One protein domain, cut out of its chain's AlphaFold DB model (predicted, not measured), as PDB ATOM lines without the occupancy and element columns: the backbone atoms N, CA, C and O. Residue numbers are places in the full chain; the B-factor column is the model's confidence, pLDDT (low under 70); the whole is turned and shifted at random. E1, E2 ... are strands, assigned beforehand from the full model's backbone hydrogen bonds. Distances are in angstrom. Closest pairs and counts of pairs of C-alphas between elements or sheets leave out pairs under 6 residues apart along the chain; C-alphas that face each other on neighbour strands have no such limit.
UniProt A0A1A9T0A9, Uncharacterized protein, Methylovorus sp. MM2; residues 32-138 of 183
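AT A GLANCE: This is residues 32 to 138 of the 183 residues of an uncharacterized protein of Methylovorus sp. MM2 (UniProt A0A1A9T0A9). Two strongly twisted four-stranded sheets make a sandwich that is only partly face to face: they come together where E1 and E2 meet E5, and spread apart toward E4 and E8. The strands of one sheet cross those of the other at 47 degrees, with the turn of the E3 and E4 hairpin at one far end of the whole and E8 toward the other. The printed part has 107 residues with no named helix and eight strands, E1 to E8 in chain order; the sheets run E1 E2 E3 E4 and E5 E6 E7 E8, both antiparallel, and the class is all strand. It is compact, with a radius of gyration of the C-alphas of 13.6 A and spans of 41 by 31 by 21 A.

IN THESE COORDINATES: In the first sheet, E1 is residues 33 to 37, beginning at C-alpha 33 (-37.408, 40.868, 13.687). E2 is residues 43 to 50, 20.3 A long, and bends by 62 degrees at residue 47. E3, residues 56 to 66, is the longest at 25.2 A and bends by 73 degrees at residue 59. E4 is residues 69 to 72. In the second sheet, E5 is residues 91 to 98, 20.3 A; E6 is residues 103 to 110, 22.3 A; E7 is residues 116 to 122, 20.2 A. E8, residues 132 to 135, ends at C-alpha 135 (-42.030, 28.009, 29.536).

HOW THE PARTS SIT: Each sheet is a meander, each strand the antiparallel neighbour of the one before. E1 and E2 form a hairpin, with N 34 and O 46 3.0 A apart, within hydrogen-bond range. The pairing of E3 is staggered: residues 56 to 62 pair with E2, with N 59 and O 47 at 2.8 A, and residues 63 to 66 with E4, with N 64 and O 71 at 2.8 A. In the other sheet, the backbone pairs within hydrogen-bond range include N 95 and O 107 at 2.9 A between E5 and E6, N 106 and O 119 at 2.8 A between E6 and E7, and N 118 and O 132 at 2.8 A between E7 and E8. Between the sheets, the closest C-alphas of E1 and E5 are those of Thr 34 and Leu 94, 6.1 A apart; those of E2 and E5 are Phe 46 and Ile 96, 7.1 A. E2 and E6 are near each other, with 5 pairs of C-alphas within 10 A, while E4 and E8 are apart.

THE WHOLE: The C-alphas of Thr 67 and Val 136 are the two farthest apart, 43.5 A. The printed part has no cut. The long link, residues 73 to 90, leads from one sheet to the other; its residues 78 to 79 pair antiparallel with residues 59 to 60 of E3. Mean pLDDT of the printed part is 87.1; residues 66 to 69 and 123 to 128 are under 70.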
ATOM      1  N   PRO A  32     -41.439  42.324  16.061       90.06
ATOM      2  CA  PRO A  32     -40.039  41.966  16.224       90.06
ATOM      3  C   PRO A  32     -39.475  41.254  14.999       90.06
ATOM      4  O   PRO A  32     -40.111  40.362  14.440       90.06
ATOM      5  N   VAL A  33     -38.228  41.589  14.662       90.88
ATOM      6  CA  VAL A  33     -37.408  40.868  13.687       90.88
ATOM      7  C   VAL A  33     -36.004  40.706  14.221       90.88
ATOM      8  O   VAL A  33     -35.440  41.613  14.834       90.88
ATOM      9  N   THR A  34     -35.440  39.529  13.985       92.81
ATOM     10  CA  THR A  34     -34.049  39.225  14.296       92.81
ATOM     11  C   THR A  34     -33.338  38.703  13.057       92.81
ATOM     12  O   THR A  34     -33.967  38.235  12.104       92.81
ATOM     13  N   GLN A  35     -32.016  38.822  13.049       92.31
ATOM     14  CA  GLN A  35     -31.201  38.472  11.898       92.31
ATOM     15  C   GLN A  35     -29.863  37.875  12.314       92.31
ATOM     16  O   GLN A  35     -29.321  38.195  13.373       92.31
ATOM     17  N   ILE A  36     -29.298  37.055  11.437       92.19
ATOM     18  CA  ILE A  36     -27.968  36.468  11.601       92.19
ATOM     19  C   ILE A  36     -27.255  36.388  10.254       92.19
ATOM     20  O   ILE A  36     -27.888  36.287   9.203       92.19
ATOM     21  N   LYS A  37     -25.922  36.443  10.267       91.12
ATOM     22  CA  LYS A  37     -25.110  36.177   9.076       91.12
ATOM     23  C   LYS A  37     -24.923  34.673   8.896       91.12
ATOM     24  O   LYS A  37     -24.463  33.994   9.810       91.12
ATOM     25  N   ALA A  38     -25.278  34.173   7.718       88.19
ATOM     26  CA  ALA A  38     -24.953  32.823   7.285       88.19
ATOM     27  C   ALA A  38     -23.506  32.734   6.779       88.19
ATOM     28  O   ALA A  38     -22.852  33.749   6.542       88.19
ATOM     29  N   ASP A  39     -23.014  31.509   6.586       85.62
ATOM     30  CA  ASP A  39     -21.628  31.244   6.168       85.62
ATOM     31  C   ASP A  39     -21.240  31.839   4.829       85.62
ATOM     32  O   ASP A  39     -20.108  32.266   4.619       85.62
ATOM     33  N   ASN A  40     -22.202  31.887   3.920       84.88
ATOM     34  CA  ASN A  40     -22.032  32.504   2.617       84.88
ATOM     35  C   ASN A  40     -22.079  34.047   2.680       84.88
ATOM     36  O   ASN A  40     -22.064  34.701   1.642       84.88
ATOM     37  N   GLY A  41     -22.164  34.637   3.879       87.81
ATOM     38  CA  GLY A  41     -22.227  36.079   4.118       87.81
ATOM     39  C   GLY A  41     -23.618  36.701   3.949       87.81
ATOM     40  O   GLY A  41     -23.803  37.881   4.288       87.81
ATOM     41  N   GLN A  42     -24.607  35.935   3.474       88.06
ATOM     42  CA  GLN A  42     -25.985  36.410   3.360       88.06
ATOM     43  C   GLN A  42     -26.588  36.649   4.747       88.06
ATOM     44  O   GLN A  42     -26.258  35.978   5.727       88.06
ATOM     45  N   THR A  43     -27.478  37.635   4.840       90.44
ATOM     46  CA  THR A  43     -28.270  37.859   6.052       90.44
ATOM     47  C   THR A  43     -29.490  36.952   6.002       90.44
ATOM     48  O   THR A  43     -30.239  36.998   5.032       90.44
ATOM     49  N   LEU A  44     -29.708  36.159   7.043       91.12
ATOM     50  CA  LEU A  44     -30.950  35.433   7.264       91.12
ATOM     51  C   LEU A  44     -31.824  36.226   8.238       91.12
ATOM     52  O   LEU A  44     -31.330  36.690   9.267       91.12
ATOM     53  N   LEU A  45     -33.104  36.359   7.913       92.88
ATOM     54  CA  LEU A  45     -34.118  37.028   8.720       92.88
ATOM     55  C   LEU A  45     -35.026  35.998   9.384       92.88
ATOM     56  O   LEU A  45     -35.344  34.973   8.781       92.88
ATOM     57  N   PHE A  46     -35.482  36.308  10.594       93.75
ATOM     58  CA  PHE A  46     -36.532  35.594  11.312       93.75
ATOM     59  C   PHE A  46     -37.564  36.601  11.819       93.75
ATOM     60  O   PHE A  46     -37.222  37.513  12.577       93.75
ATOM     61  N   PHE A  47     -38.798  36.466  11.337       93.50
ATOM     62  CA  PHE A  47     -39.829  37.499  11.431       93.50
ATOM     63  C   PHE A  47     -41.240  36.918  11.318       93.50
ATOM     64  O   PHE A  47     -41.415  35.758  10.955       93.50
ATOM     65  N   GLU A  48     -42.257  37.722  11.620       92.50
ATOM     66  CA  GLU A  48     -43.659  37.402  11.335       92.50
ATOM     67  C   GLU A  48     -44.020  37.846   9.909       92.50
ATOM     68  O   GLU A  48     -43.738  38.975   9.516       92.50
ATOM     69  N   HIS A  49     -44.635  36.962   9.124       91.19
ATOM     70  CA  HIS A  49     -45.007  37.201   7.730       91.19
ATOM     71  C   HIS A  49     -46.485  36.889   7.490       91.19
ATOM     72  O   HIS A  49     -46.994  35.874   7.972       91.19
ATOM     73  N   VAL A  50     -47.155  37.724   6.691       91.88
ATOM     74  CA  VAL A  50     -48.527  37.476   6.223       91.88
ATOM     75  C   VAL A  50     -48.493  36.609   4.979       91.88
ATOM     76  O   VAL A  50     -48.079  37.048   3.909       91.88
ATOM     77  N   PHE A  51     -48.963  35.377   5.099       89.94
ATOM     78  CA  PHE A  51     -49.025  34.459   3.972       89.94
ATOM     79  C   PHE A  51     -50.300  34.645   3.134       89.94
ATOM     80  O   PHE A  51     -51.225  35.363   3.504       89.94
ATOM     81  N   ALA A  52     -50.370  33.958   1.988       90.12
ATOM     82  CA  ALA A  52     -51.478  34.061   1.029       90.12
ATOM     83  C   ALA A  52     -52.869  33.708   1.599       90.12
ATOM     84  O   ALA A  52     -53.884  34.123   1.047       90.12
ATOM     85  N   ASP A  53     -52.928  32.952   2.696       89.75
ATOM     86  CA  ASP A  53     -54.148  32.632   3.449       89.75
ATOM     87  C   ASP A  53     -54.581  33.754   4.420       89.75
ATOM     88  O   ASP A  53     -55.600  33.623   5.104       89.75
ATOM     89  N   GLY A  54     -53.831  34.860   4.473       90.12
ATOM     90  CA  GLY A  54     -54.037  35.983   5.386       90.12
ATOM     91  C   GLY A  54     -53.618  35.684   6.826       90.12
ATOM     92  O   GLY A  54     -53.993  36.426   7.731       90.12
ATOM     93  N   VAL A  55     -52.902  34.581   7.057       92.00
ATOM     94  CA  VAL A  55     -52.380  34.219   8.376       92.00
ATOM     95  C   VAL A  55     -50.994  34.829   8.542       92.00
ATOM     96  O   VAL A  55     -50.102  34.608   7.722       92.00
ATOM     97  N   HIS A  56     -50.825  35.573   9.626       92.12
ATOM     98  CA  HIS A  56     -49.549  36.021  10.145       92.12
ATOM     99  C   HIS A  56     -48.903  34.858  10.899       92.12
ATOM    100  O   HIS A  56     -49.442  34.372  11.898       92.12
ATOM    101  N   ASP A  57     -47.770  34.376  10.405       93.06
ATOM    102  CA  ASP A  57     -47.027  33.280  11.022       93.06
ATOM    103  C   ASP A  57     -45.527  33.557  10.970       93.06
ATOM    104  O   ASP A  57     -45.063  34.375  10.173       93.06
ATOM    105  N   LEU A  58     -44.748  32.871  11.807       93.81
ATOM    106  CA  LEU A  58     -43.302  33.042  11.771       93.81
ATOM    107  C   LEU A  58     -42.716  32.478  10.484       93.81
ATOM    108  O   LEU A  58     -43.108  31.408  10.008       93.81
ATOM    109  N   ALA A  59     -41.736  33.192   9.958       93.00
ATOM    110  CA  ALA A  59     -41.034  32.865   8.743       93.00
ATOM    111  C   ALA A  59     -39.538  33.123   8.886       93.00
ATOM    112  O   ALA A  59     -39.101  34.001   9.634       93.00
ATOM    113  N   ILE A  60     -38.762  32.366   8.120       92.69
ATOM    114  CA  ILE A  60     -37.360  32.664   7.864       92.69
ATOM    115  C   ILE A  60     -37.121  32.813   6.366       92.69
ATOM    116  O   ILE A  60     -37.777  32.152   5.557       92.69
ATOM    117  N   ALA A  61     -36.212  33.714   6.006       91.62
ATOM    118  CA  ALA A  61     -35.845  33.985   4.620       91.62
ATOM    119  C   ALA A  61     -34.493  34.693   4.540       91.62
ATOM    120  O   ALA A  61     -34.122  35.438   5.451       91.62
ATOM    121  N   TYR A  62     -33.768  34.496   3.444       90.25
ATOM    122  CA  TYR A  62     -32.601  35.314   3.155       90.25
ATOM    123  C   TYR A  62     -33.027  36.721   2.746       90.25
ATOM    124  O   TYR A  62     -34.027  36.931   2.056       90.25
ATOM    125  N   ALA A  63     -32.246  37.693   3.200       88.88
ATOM    126  CA  ALA A  63     -32.366  39.061   2.756       88.88
ATOM    127  C   ALA A  63     -31.611  39.237   1.436       88.88
ATOM    128  O   ALA A  63     -30.461  38.806   1.295       88.88
ATOM    129  N   GLN A  64     -32.243  39.922   0.499       83.38
ATOM    130  CA  GLN A  64     -31.667  40.332  -0.764       83.38
ATOM    131  C   GLN A  64     -31.319  41.816  -0.683       83.38
ATOM    132  O   GLN A  64     -32.188  42.665  -0.471       83.38
ATOM    133  N   ASP A  65     -30.036  42.120  -0.861       74.00
ATOM    134  CA  ASP A  65     -29.567  43.491  -1.032       74.00
ATOM    135  C   ASP A  65     -29.878  43.942  -2.463       74.00
ATOM    136  O   ASP A  65     -29.541  43.259  -3.438       74.00
ATOM    137  N   SER A  66     -30.575  45.063  -2.596       65.56
ATOM    138  CA  SER A  66     -30.928  45.643  -3.883       65.56
ATOM    139  C   SER A  66     -30.576  47.122  -3.902       65.56
ATOM    140  O   SER A  66     -30.445  47.774  -2.869       65.56
ATOM    141  N   THR A  67     -30.506  47.706  -5.096       58.41
ATOM    142  CA  THR A  67     -30.310  49.156  -5.244       58.41
ATOM    143  C   THR A  67     -31.441  49.991  -4.629       58.41
ATOM    144  O   THR A  67     -31.297  51.206  -4.533       58.41
ATOM    145  N   GLN A  68     -32.551  49.359  -4.231       58.69
ATOM    146  CA  GLN A  68     -33.714  49.964  -3.580       58.69
ATOM    147  C   GLN A  68     -33.771  49.673  -2.070       58.69
ATOM    148  O   GLN A  68     -34.759  50.009  -1.432       58.69
ATOM    149  N   GLY A  69     -32.737  49.052  -1.494       63.62
ATOM    150  CA  GLY A  69     -32.704  48.658  -0.086       63.62
ATOM    151  C   GLY A  69     -32.800  47.148   0.124       63.62
ATOM    152  O   GLY A  69     -32.706  46.352  -0.819       63.62
ATOM    153  N   LEU A  70     -32.944  46.755   1.390       70.50
ATOM    154  CA  LEU A  70     -33.005  45.360   1.805       70.50
ATOM    155  C   LEU A  70     -34.410  44.806   1.538       70.50
ATOM    156  O   LEU A  70     -35.399  45.415   1.928       70.50
ATOM    157  N   SER A  71     -34.498  43.649   0.885       74.81
ATOM    158  CA  SER A  71     -35.757  42.958   0.568       74.81
ATOM    159  C   SER A  71     -35.733  41.502   1.057       74.81
ATOM    160  O   SER A  71     -34.663  40.967   1.340       74.81
ATOM    161  N   VAL A  72     -36.890  40.841   1.175       84.25
ATOM    162  CA  VAL A  72     -36.948  39.385   1.388       84.25
ATOM    163  C   VAL A  72     -36.784  38.692   0.041       84.25
ATOM    164  O   VAL A  72     -37.526  38.979  -0.897       84.25
ATOM    165  N   GLU A  73     -35.876  37.724  -0.050       84.81
ATOM    166  CA  GLU A  73     -35.782  36.861  -1.222       84.81
ATOM    167  C   GLU A  73     -36.928  35.836  -1.199       84.81
ATOM    168  O   GLU A  73     -36.835  34.792  -0.548       84.81
ATOM    169  N   SER A  74     -38.024  36.114  -1.912       82.38
ATOM    170  CA  SER A  74     -39.261  35.311  -1.863       82.38
ATOM    171  C   SER A  74     -39.072  33.817  -2.149       82.38
ATOM    172  O   SER A  74     -39.842  32.999  -1.656       82.38
ATOM    173  N   GLN A  75     -38.049  33.432  -2.921       85.44
ATOM    174  CA  GLN A  75     -37.736  32.022  -3.208       85.44
ATOM    175  C   GLN A  75     -37.219  31.261  -1.975       85.44
ATOM    176  O   GLN A  75     -37.319  30.034  -1.907       85.44
ATOM    177  N   THR A  76     -36.710  31.992  -0.985       88.12
ATOM    178  CA  THR A  76     -36.137  31.464   0.259       88.12
ATOM    179  C   THR A  76     -37.103  31.558   1.438       88.12
ATOM    180  O   THR A  76     -36.809  31.025   2.503       88.12
ATOM    181  N   LEU A  77     -38.264  32.199   1.254       90.19
ATOM    182  CA  LEU A  77     -39.274  32.354   2.292       90.19
ATOM    183  C   LEU A  77     -39.836  30.992   2.708       90.19
ATOM    184  O   LEU A  77     -40.419  30.263   1.897       90.19
ATOM    185  N   LYS A  78     -39.713  30.671   3.995       89.94
ATOM    186  CA  LYS A  78     -40.264  29.454   4.597       89.94
ATOM    187  C   LYS A  78     -41.040  29.779   5.855       89.94
ATOM    188  O   LYS A  78     -40.581  30.543   6.698       89.94
ATOM    189  N   ARG A  79     -42.198  29.140   5.992       90.62
ATOM    190  CA  ARG A  79     -43.026  29.200   7.195       90.62
ATOM    191  C   ARG A  79     -42.424  28.301   8.285       90.62
ATOM    192  O   ARG A  79     -42.149  27.133   8.027       90.62
ATOM    193  N   VAL A  80     -42.221  28.846   9.482       91.44
ATOM    194  CA  VAL A  80     -41.639  28.167  10.657       91.44
ATOM    195  C   VAL A  80     -42.724  27.491  11.490       91.44
ATOM    196  O   VAL A  80     -42.562  26.360  11.953       91.44
ATOM    197  N   THR A  81     -43.839  28.186  11.691       89.25
ATOM    198  CA  THR A  81     -44.958  27.754  12.532       89.25
ATOM    199  C   THR A  81     -46.220  27.528  11.698       89.25
ATOM    200  O   THR A  81     -46.311  27.959  10.561       89.25
ATOM    201  N   PHE A  82     -47.189  26.783  12.231       84.75
ATOM    202  CA  PHE A  82     -48.487  26.538  11.574       84.75
ATOM    203  C   PHE A  82     -49.644  26.838  12.535       84.75
ATOM    204  O   PHE A  82     -50.662  26.148  12.563       84.75
ATOM    205  N   GLY A  83     -49.430  27.821  13.408       79.62
ATOM    206  CA  GLY A  83     -50.318  28.167  14.519       79.62
ATOM    207  C   GLY A  83     -50.636  29.656  14.598       79.62
ATOM    208  O   GLY A  83     -51.144  30.086  15.642       79.62
ATOM    209  N   GLY A  84     -50.313  30.401  13.535       84.75
ATOM    210  CA  GLY A  84     -50.486  31.843  13.406       84.75
ATOM    211  C   GLY A  84     -51.925  32.344  13.549       84.75
ATOM    212  O   GLY A  84     -52.850  31.596  13.886       84.75
ATOM    213  N   GLU A  85     -52.103  33.642  13.318       88.69
ATOM    214  CA  GLU A  85     -53.370  34.365  13.491       88.69
ATOM    215  C   GLU A  85     -53.608  35.383  12.382       88.69
ATOM    216  O   GLU A  85     -52.722  35.687  11.598       88.69
ATOM    217  N   ARG A  86     -54.820  35.940  12.317       89.25
ATOM    218  CA  ARG A  86     -55.147  37.033  11.379       89.25
ATOM    219  C   ARG A  86     -54.786  38.429  11.892       89.25
ATOM    220  O   ARG A  86     -54.959  39.401  11.170       89.25
ATOM    221  N   HIS A  87     -54.371  38.534  13.149       86.19
ATOM    222  CA  HIS A  87     -53.863  39.774  13.730       86.19
ATOM    223  C   HIS A  87     -52.343  39.804  13.598       86.19
ATOM    224  O   HIS A  87     -51.738  38.741  13.603       86.19
ATOM    225  N   ALA A  88     -51.742  40.986  13.506       86.56
ATOM    226  CA  ALA A  88     -50.290  41.133  13.448       86.56
ATOM    227  C   ALA A  88     -49.633  41.062  14.837       86.56
ATOM    228  O   ALA A  88     -50.285  41.263  15.866       86.56
ATOM    229  N   CYS A  89     -48.319  40.843  14.841       88.19
ATOM    230  CA  CYS A  89     -47.424  40.922  15.997       88.19
ATOM    231  C   CYS A  89     -47.797  39.976  17.147       88.19
ATOM    232  O   CYS A  89     -47.762  40.346  18.324       88.19
ATOM    233  N   ASN A  90     -48.128  38.725  16.824       89.62
ATOM    234  CA  ASN A  90     -48.412  37.706  17.841       89.62
ATOM    235  C   ASN A  90     -47.151  37.139  18.484       89.62
ATOM    236  O   ASN A  90     -47.257  36.403  19.474       89.62
ATOM    237  N   PHE A  91     -45.980  37.431  17.923       92.88
ATOM    238  CA  PHE A  91     -44.702  36.924  18.395       92.88
ATOM    239  C   PHE A  91     -43.846  38.071  18.932       92.88
ATOM    240  O   PHE A  91     -43.410  38.929  18.178       92.88
ATOM    241  N   SER A  92     -43.638  38.112  20.251       90.38
ATOM    242  CA  SER A  92     -43.098  39.300  20.935       90.38
ATOM    243  C   SER A  92     -41.583  39.291  21.144       90.38
ATOM    244  O   SER A  92     -40.984  40.346  21.313       90.38
ATOM    245  N   ASN A  93     -40.952  38.122  21.115       95.31
ATOM    246  CA  ASN A  93     -39.507  37.979  21.230       95.31
ATOM    247  C   ASN A  93     -39.051  36.920  20.244       95.31
ATOM    248  O   ASN A  93     -39.677  35.864  20.189       95.31
ATOM    249  N   LEU A  94     -37.965  37.185  19.519       96.81
ATOM    250  CA  LEU A  94     -37.383  36.276  18.538       96.81
ATOM    251  C   LEU A  94     -35.874  36.180  18.757       96.81
ATOM    252  O   LEU A  94     -35.199  37.197  18.911       96.81
ATOM    253  N   ALA A  95     -35.335  34.968  18.700       97.69
ATOM    254  CA  ALA A  95     -33.902  34.738  18.616       97.69
ATOM    255  C   ALA A  95     -33.589  33.634  17.609       97.69
ATOM    256  O   ALA A  95     -34.329  32.655  17.481       97.69
ATOM    257  N   ILE A  96     -32.469  33.801  16.913       96.25
ATOM    258  CA  ILE A  96     -31.951  32.847  15.940       96.25
ATOM    259  C   ILE A  96     -30.472  32.588  16.212       96.25
ATOM    260  O   ILE A  96     -29.707  33.512  16.483       96.25
ATOM    261  N   ALA A  97     -30.075  31.323  16.144       95.31
ATOM    262  CA  ALA A  97     -28.683  30.911  16.204       95.31
ATOM    263  C   ALA A  97     -28.430  29.791  15.207       95.31
ATOM    264  O   ALA A  97     -29.348  29.134  14.716       95.31
ATOM    265  N   ARG A  98     -27.160  29.566  14.902       91.81
ATOM    266  CA  ARG A  98     -26.766  28.538  13.955       91.81
ATOM    267  C   ARG A  98     -26.799  27.145  14.587       91.81
ATOM    268  O   ARG A  98     -26.297  26.968  15.690       91.81
ATOM    269  N   GLY A  99     -27.333  26.163  13.863       87.31
ATOM    270  CA  GLY A  99     -27.383  24.750  14.257       87.31
ATOM    271  C   GLY A  99     -26.347  23.881  13.544       87.31
ATOM    272  O   GLY A  99     -26.702  22.874  12.937       87.31
ATOM    273  N   GLY A 100     -25.075  24.288  13.574       80.31
ATOM    274  CA  GLY A 100     -23.987  23.594  12.877       80.31
ATOM    275  C   GLY A 100     -24.059  23.732  11.352       80.31
ATOM    276  O   GLY A 100     -24.406  24.794  10.829       80.31
ATOM    277  N   ASP A 101     -23.717  22.661  10.639       75.81
ATOM    278  CA  ASP A 101     -23.638  22.653   9.170       75.81
ATOM    279  C   ASP A 101     -25.008  22.604   8.485       75.81
ATOM    280  O   ASP A 101     -25.112  22.878   7.293       75.81
ATOM    281  N   TRP A 102     -26.064  22.260   9.224       71.31
ATOM    282  CA  TRP A 102     -27.309  21.808   8.612       71.31
ATOM    283  C   TRP A 102     -28.524  22.643   8.974       71.31
ATOM    284  O   TRP A 102     -29.601  22.271   8.541       71.31
ATOM    285  N   GLY A 103     -28.440  23.732   9.739       88.19
ATOM    286  CA  GLY A 103     -29.688  24.378  10.134       88.19
ATOM    287  C   GLY A 103     -29.617  25.583  11.050       88.19
ATOM    288  O   GLY A 103     -28.567  26.183  11.286       88.19
ATOM    289  N   TRP A 104     -30.789  25.904  11.592       92.69
ATOM    290  CA  TRP A 104     -31.028  27.057  12.450       92.69
ATOM    291  C   TRP A 104     -31.785  26.652  13.706       92.69
ATOM    292  O   TRP A 104     -32.741  25.878  13.669       92.69
ATOM    293  N   HIS A 105     -31.365  27.213  14.827       94.94
ATOM    294  CA  HIS A 105     -32.095  27.201  16.079       94.94
ATOM    295  C   HIS A 105     -32.951  28.455  16.150       94.94
ATOM    296  O   HIS A 105     -32.440  29.561  15.991       94.94
ATOM    297  N   LEU A 106     -34.241  28.270  16.397       96.12
ATOM    298  CA  LEU A 106     -35.233  29.331  16.431       96.12
ATOM    299  C   LEU A 106     -35.910  29.318  17.789       96.12
ATOM    300  O   LEU A 106     -36.349  28.267  18.263       96.12
ATOM    301  N   VAL A 107     -36.011  30.489  18.404       97.69
ATOM    302  CA  VAL A 107     -36.719  30.675  19.667       97.69
ATOM    303  C   VAL A 107     -37.664  31.845  19.537       97.69
ATOM    304  O   VAL A 107     -37.282  32.897  19.027       97.69
ATOM    305  N   TRP A 108     -38.886  31.671  20.022       97.31
ATOM    306  CA  TRP A 108     -39.860  32.748  20.045       97.31
ATOM    307  C   TRP A 108     -40.770  32.688  21.262       97.31
ATOM    308  O   TRP A 108     -40.985  31.626  21.849       97.31
ATOM    309  N   SER A 109     -41.360  33.827  21.612       96.38
ATOM    310  CA  SER A 109     -42.518  33.879  22.505       96.38
ATOM    311  C   SER A 109     -43.781  34.251  21.747       96.38
ATOM    312  O   SER A 109     -43.725  34.998  20.777       96.38
ATOM    313  N   SER A 110     -44.928  33.734  22.189       93.12
ATOM    314  CA  SER A 110     -46.232  34.025  21.578       93.12
ATOM    315  C   SER A 110     -47.163  34.713  22.570       93.12
ATOM    316  O   SER A 110     -47.305  34.240  23.693       93.12
ATOM    317  N   ALA A 111     -47.840  35.779  22.146       87.62
ATOM    318  CA  ALA A 111     -48.871  36.463  22.925       87.62
ATOM    319  C   ALA A 111     -50.198  35.681  22.952       87.62
ATOM    320  O   ALA A 111     -50.855  35.613  23.987       87.62
ATOM    321  N   LYS A 112     -50.567  35.026  21.838       87.81
ATOM    322  CA  LYS A 112     -51.774  34.181  21.726       87.81
ATOM    323  C   LYS A 112     -51.757  33.027  22.723       87.81
ATOM    324  O   LYS A 112     -52.745  32.743  23.396       87.81
ATOM    325  N   LYS A 113     -50.633  32.310  22.766       91.31
ATOM    326  CA  LYS A 113     -50.408  31.206  23.698       91.31
ATOM    327  C   LYS A 113     -49.115  31.498  24.454       91.31
ATOM    328  O   LYS A 113     -48.071  31.005  24.012       91.31
ATOM    329  N   PRO A 114     -49.193  32.267  25.561       94.25
ATOM    330  CA  PRO A 114     -48.038  32.679  26.356       94.25
ATOM    331  C   PRO A 114     -47.064  31.535  26.568       94.25
ATOM    332  O   PRO A 114     -47.470  30.411  26.856       94.25
ATOM    333  N   GLY A 115     -45.785  31.774  26.352       96.00
ATOM    334  CA  GLY A 115     -44.764  30.757  26.522       96.00
ATOM    335  C   GLY A 115     -43.537  31.031  25.685       96.00
ATOM    336  O   GLY A 115     -43.570  31.842  24.760       96.00
ATOM    337  N   LEU A 116     -42.481  30.293  26.007       97.69
ATOM    338  CA  LEU A 116     -41.243  30.262  25.247       97.69
ATOM    339  C   LEU A 116     -41.194  28.979  24.424       97.69
ATOM    340  O   LEU A 116     -41.353  27.883  24.973       97.69
ATOM    341  N   TYR A 117     -40.975  29.118  23.128       96.62
ATOM    342  CA  TYR A 117     -40.984  28.030  22.165       96.62
ATOM    343  C   TYR A 117     -39.635  27.930  21.474       96.62
ATOM    344  O   TYR A 117     -38.987  28.938  21.216       96.62
ATOM    345  N   TYR A 118     -39.237  26.704  21.173       96.06
ATOM    346  CA  TYR A 118     -38.014  26.373  20.470       96.06
ATOM    347  C   TYR A 118     -38.323  25.413  19.325       96.06
ATOM    348  O   TYR A 118     -39.090  24.458  19.492       96.06
ATOM    349  N   ALA A 119     -37.678  25.632  18.189       93.00
ATOM    350  CA  ALA A 119     -37.592  24.650  17.123       93.00
ATOM    351  C   ALA A 119     -36.225  24.712  16.450       93.00
ATOM    352  O   ALA A 119     -35.532  25.732  16.463       93.00
ATOM    353  N   ARG A 120     -35.866  23.601  15.820       91.12
ATOM    354  CA  ARG A 120     -34.738  23.508  14.910       91.12
ATOM    355  C   ARG A 120     -35.271  23.381  13.490       91.12
ATOM    356  O   ARG A 120     -36.255  22.675  13.268       91.12
ATOM    357  N   MET A 121     -34.630  24.063  12.553       88.56
ATOM    358  CA  MET A 121     -34.884  23.914  11.124       88.56
ATOM    359  C   MET A 121     -33.659  23.328  10.451       88.56
ATOM    360  O   MET A 121     -32.607  23.959  10.482       88.56
ATOM    361  N   ASP A 122     -33.820  22.142   9.867       83.38
ATOM    362  CA  ASP A 122     -32.739  21.372   9.252       83.38
ATOM    363  C   ASP A 122     -32.817  21.309   7.719       83.38
ATOM    364  O   ASP A 122     -33.892  21.176   7.123       83.38
ATOM    365  N   GLY A 123     -31.630  21.304   7.117       68.06
ATOM    366  CA  GLY A 123     -31.277  21.113   5.718       68.06
ATOM    367  C   GLY A 123     -31.735  22.213   4.762       68.06
ATOM    368  O   GLY A 123     -32.433  23.157   5.126       68.06
ATOM    369  N   ASP A 124     -31.446  21.988   3.479       55.41
ATOM    370  CA  ASP A 124     -32.057  22.707   2.347       55.41
ATOM    371  C   ASP A 124     -33.564  22.430   2.212       55.41
ATOM    372  O   ASP A 124     -34.265  23.079   1.433       55.41
ATOM    373  N   ALA A 125     -34.079  21.461   2.973       54.66
ATOM    374  CA  ALA A 125     -35.492  21.115   3.028       54.66
ATOM    375  C   ALA A 125     -36.284  21.955   4.048       54.66
ATOM    376  O   ALA A 125     -37.513  21.930   3.987       54.66
ATOM    377  N   TRP A 126     -35.620  22.714   4.938       62.66
ATOM    378  CA  TRP A 126     -36.253  23.626   5.907       62.66
ATOM    379  C   TRP A 126     -37.369  22.916   6.693       62.66
ATOM    380  O   TRP A 126     -38.486  23.417   6.822       62.66
ATOM    381  N   VAL A 127     -37.082  21.705   7.179       59.66
ATOM    382  CA  VAL A 127     -38.040  20.902   7.952       59.66
ATOM    383  C   VAL A 127     -37.911  21.283   9.419       59.66
ATOM    384  O   VAL A 127     -36.813  21.237   9.974       59.66
ATOM    385  N   SER A 128     -39.023  21.659  10.052       60.59
ATOM    386  CA  SER A 128     -39.034  21.945  11.481       60.59
ATOM    387  C   SER A 128     -39.135  20.658  12.297       60.59
ATOM    388  O   SER A 128     -39.975  19.788  12.050       60.59
ATOM    389  N   SER A 129     -38.289  20.541  13.319       70.00
ATOM    390  CA  SER A 129     -38.563  19.624  14.423       70.00
ATOM    391  C   SER A 129     -39.881  20.030  15.100       70.00
ATOM    392  O   SER A 129     -40.180  21.230  15.148       70.00
ATOM    393  N   PRO A 130     -40.635  19.095  15.707       82.19
ATOM    394  CA  PRO A 130     -41.776  19.460  16.536       82.19
ATOM    395  C   PRO A 130     -41.402  20.546  17.547       82.19
ATOM    396  O   PRO A 130     -40.362  20.470  18.202       82.19
ATOM    397  N   VAL A 131     -42.256  21.560  17.664       90.12
ATOM    398  CA  VAL A 131     -42.003  22.705  18.540       90.12
ATOM    399  C   VAL A 131     -41.941  22.247  19.997       90.12
ATOM    400  O   VAL A 131     -42.877  21.632  20.516       90.12
ATOM    401  N   LYS A 132     -40.859  22.601  20.689       93.44
ATOM    402  CA  LYS A 132     -40.704  22.421  22.133       93.44
ATOM    403  C   LYS A 132     -41.178  23.680  22.851       93.44
ATOM    404  O   LYS A 132     -40.770  24.778  22.502       93.44
ATOM    405  N   ARG A 133     -41.999  23.533  23.892       95.44
ATOM    406  CA  ARG A 133     -42.357  24.631  24.804       95.44
ATOM    407  C   ARG A 133     -41.516  24.521  26.076       95.44
ATOM    408  O   ARG A 133     -41.559  23.481  26.732       95.44
ATOM    409  N   LEU A 134     -40.741  25.558  26.383       96.56
ATOM    410  CA  LEU A 134     -39.792  25.621  27.505       96.56
ATOM    411  C   LEU A 134     -40.358  26.372  28.716       96.56
ATOM    412  O   LEU A 134     -40.024  26.039  29.847       96.56
ATOM    413  N   SER A 135     -41.259  27.330  28.488       96.56
ATOM    414  CA  SER A 135     -42.030  28.009  29.536       96.56
ATOM    415  C   SER A 135     -43.482  28.191  29.093       96.56
ATOM    416  O   SER A 135     -43.790  28.210  27.896       96.56
ATOM    417  N   VAL A 136     -44.388  28.305  30.064       96.56
ATOM    418  CA  VAL A 136     -45.807  28.630  29.848       96.56
ATOM    419  C   VAL A 136     -46.137  30.093  30.156       96.56
ATOM    420  O   VAL A 136     -47.271  30.507  29.925       96.56
ATOM    421  N   SER A 137     -45.168  30.849  30.669       96.31
ATOM    422  CA  SER A 137     -45.306  32.247  31.072       96.31
ATOM    423  C   SER A 137     -45.164  33.213  29.902       96.31
ATOM    424  O   SER A 137     -44.632  32.867  28.844       96.31
ATOM    425  N   SER A 138     -45.579  34.460  30.115       96.44
ATOM    426  CA  SER A 138     -45.155  35.570  29.262       96.44
ATOM    427  C   SER A 138     -43.664  35.849  29.456       96.44
ATOM    428  O   SER A 138     -43.128  35.692  30.553       96.44
TER     429      SER A 138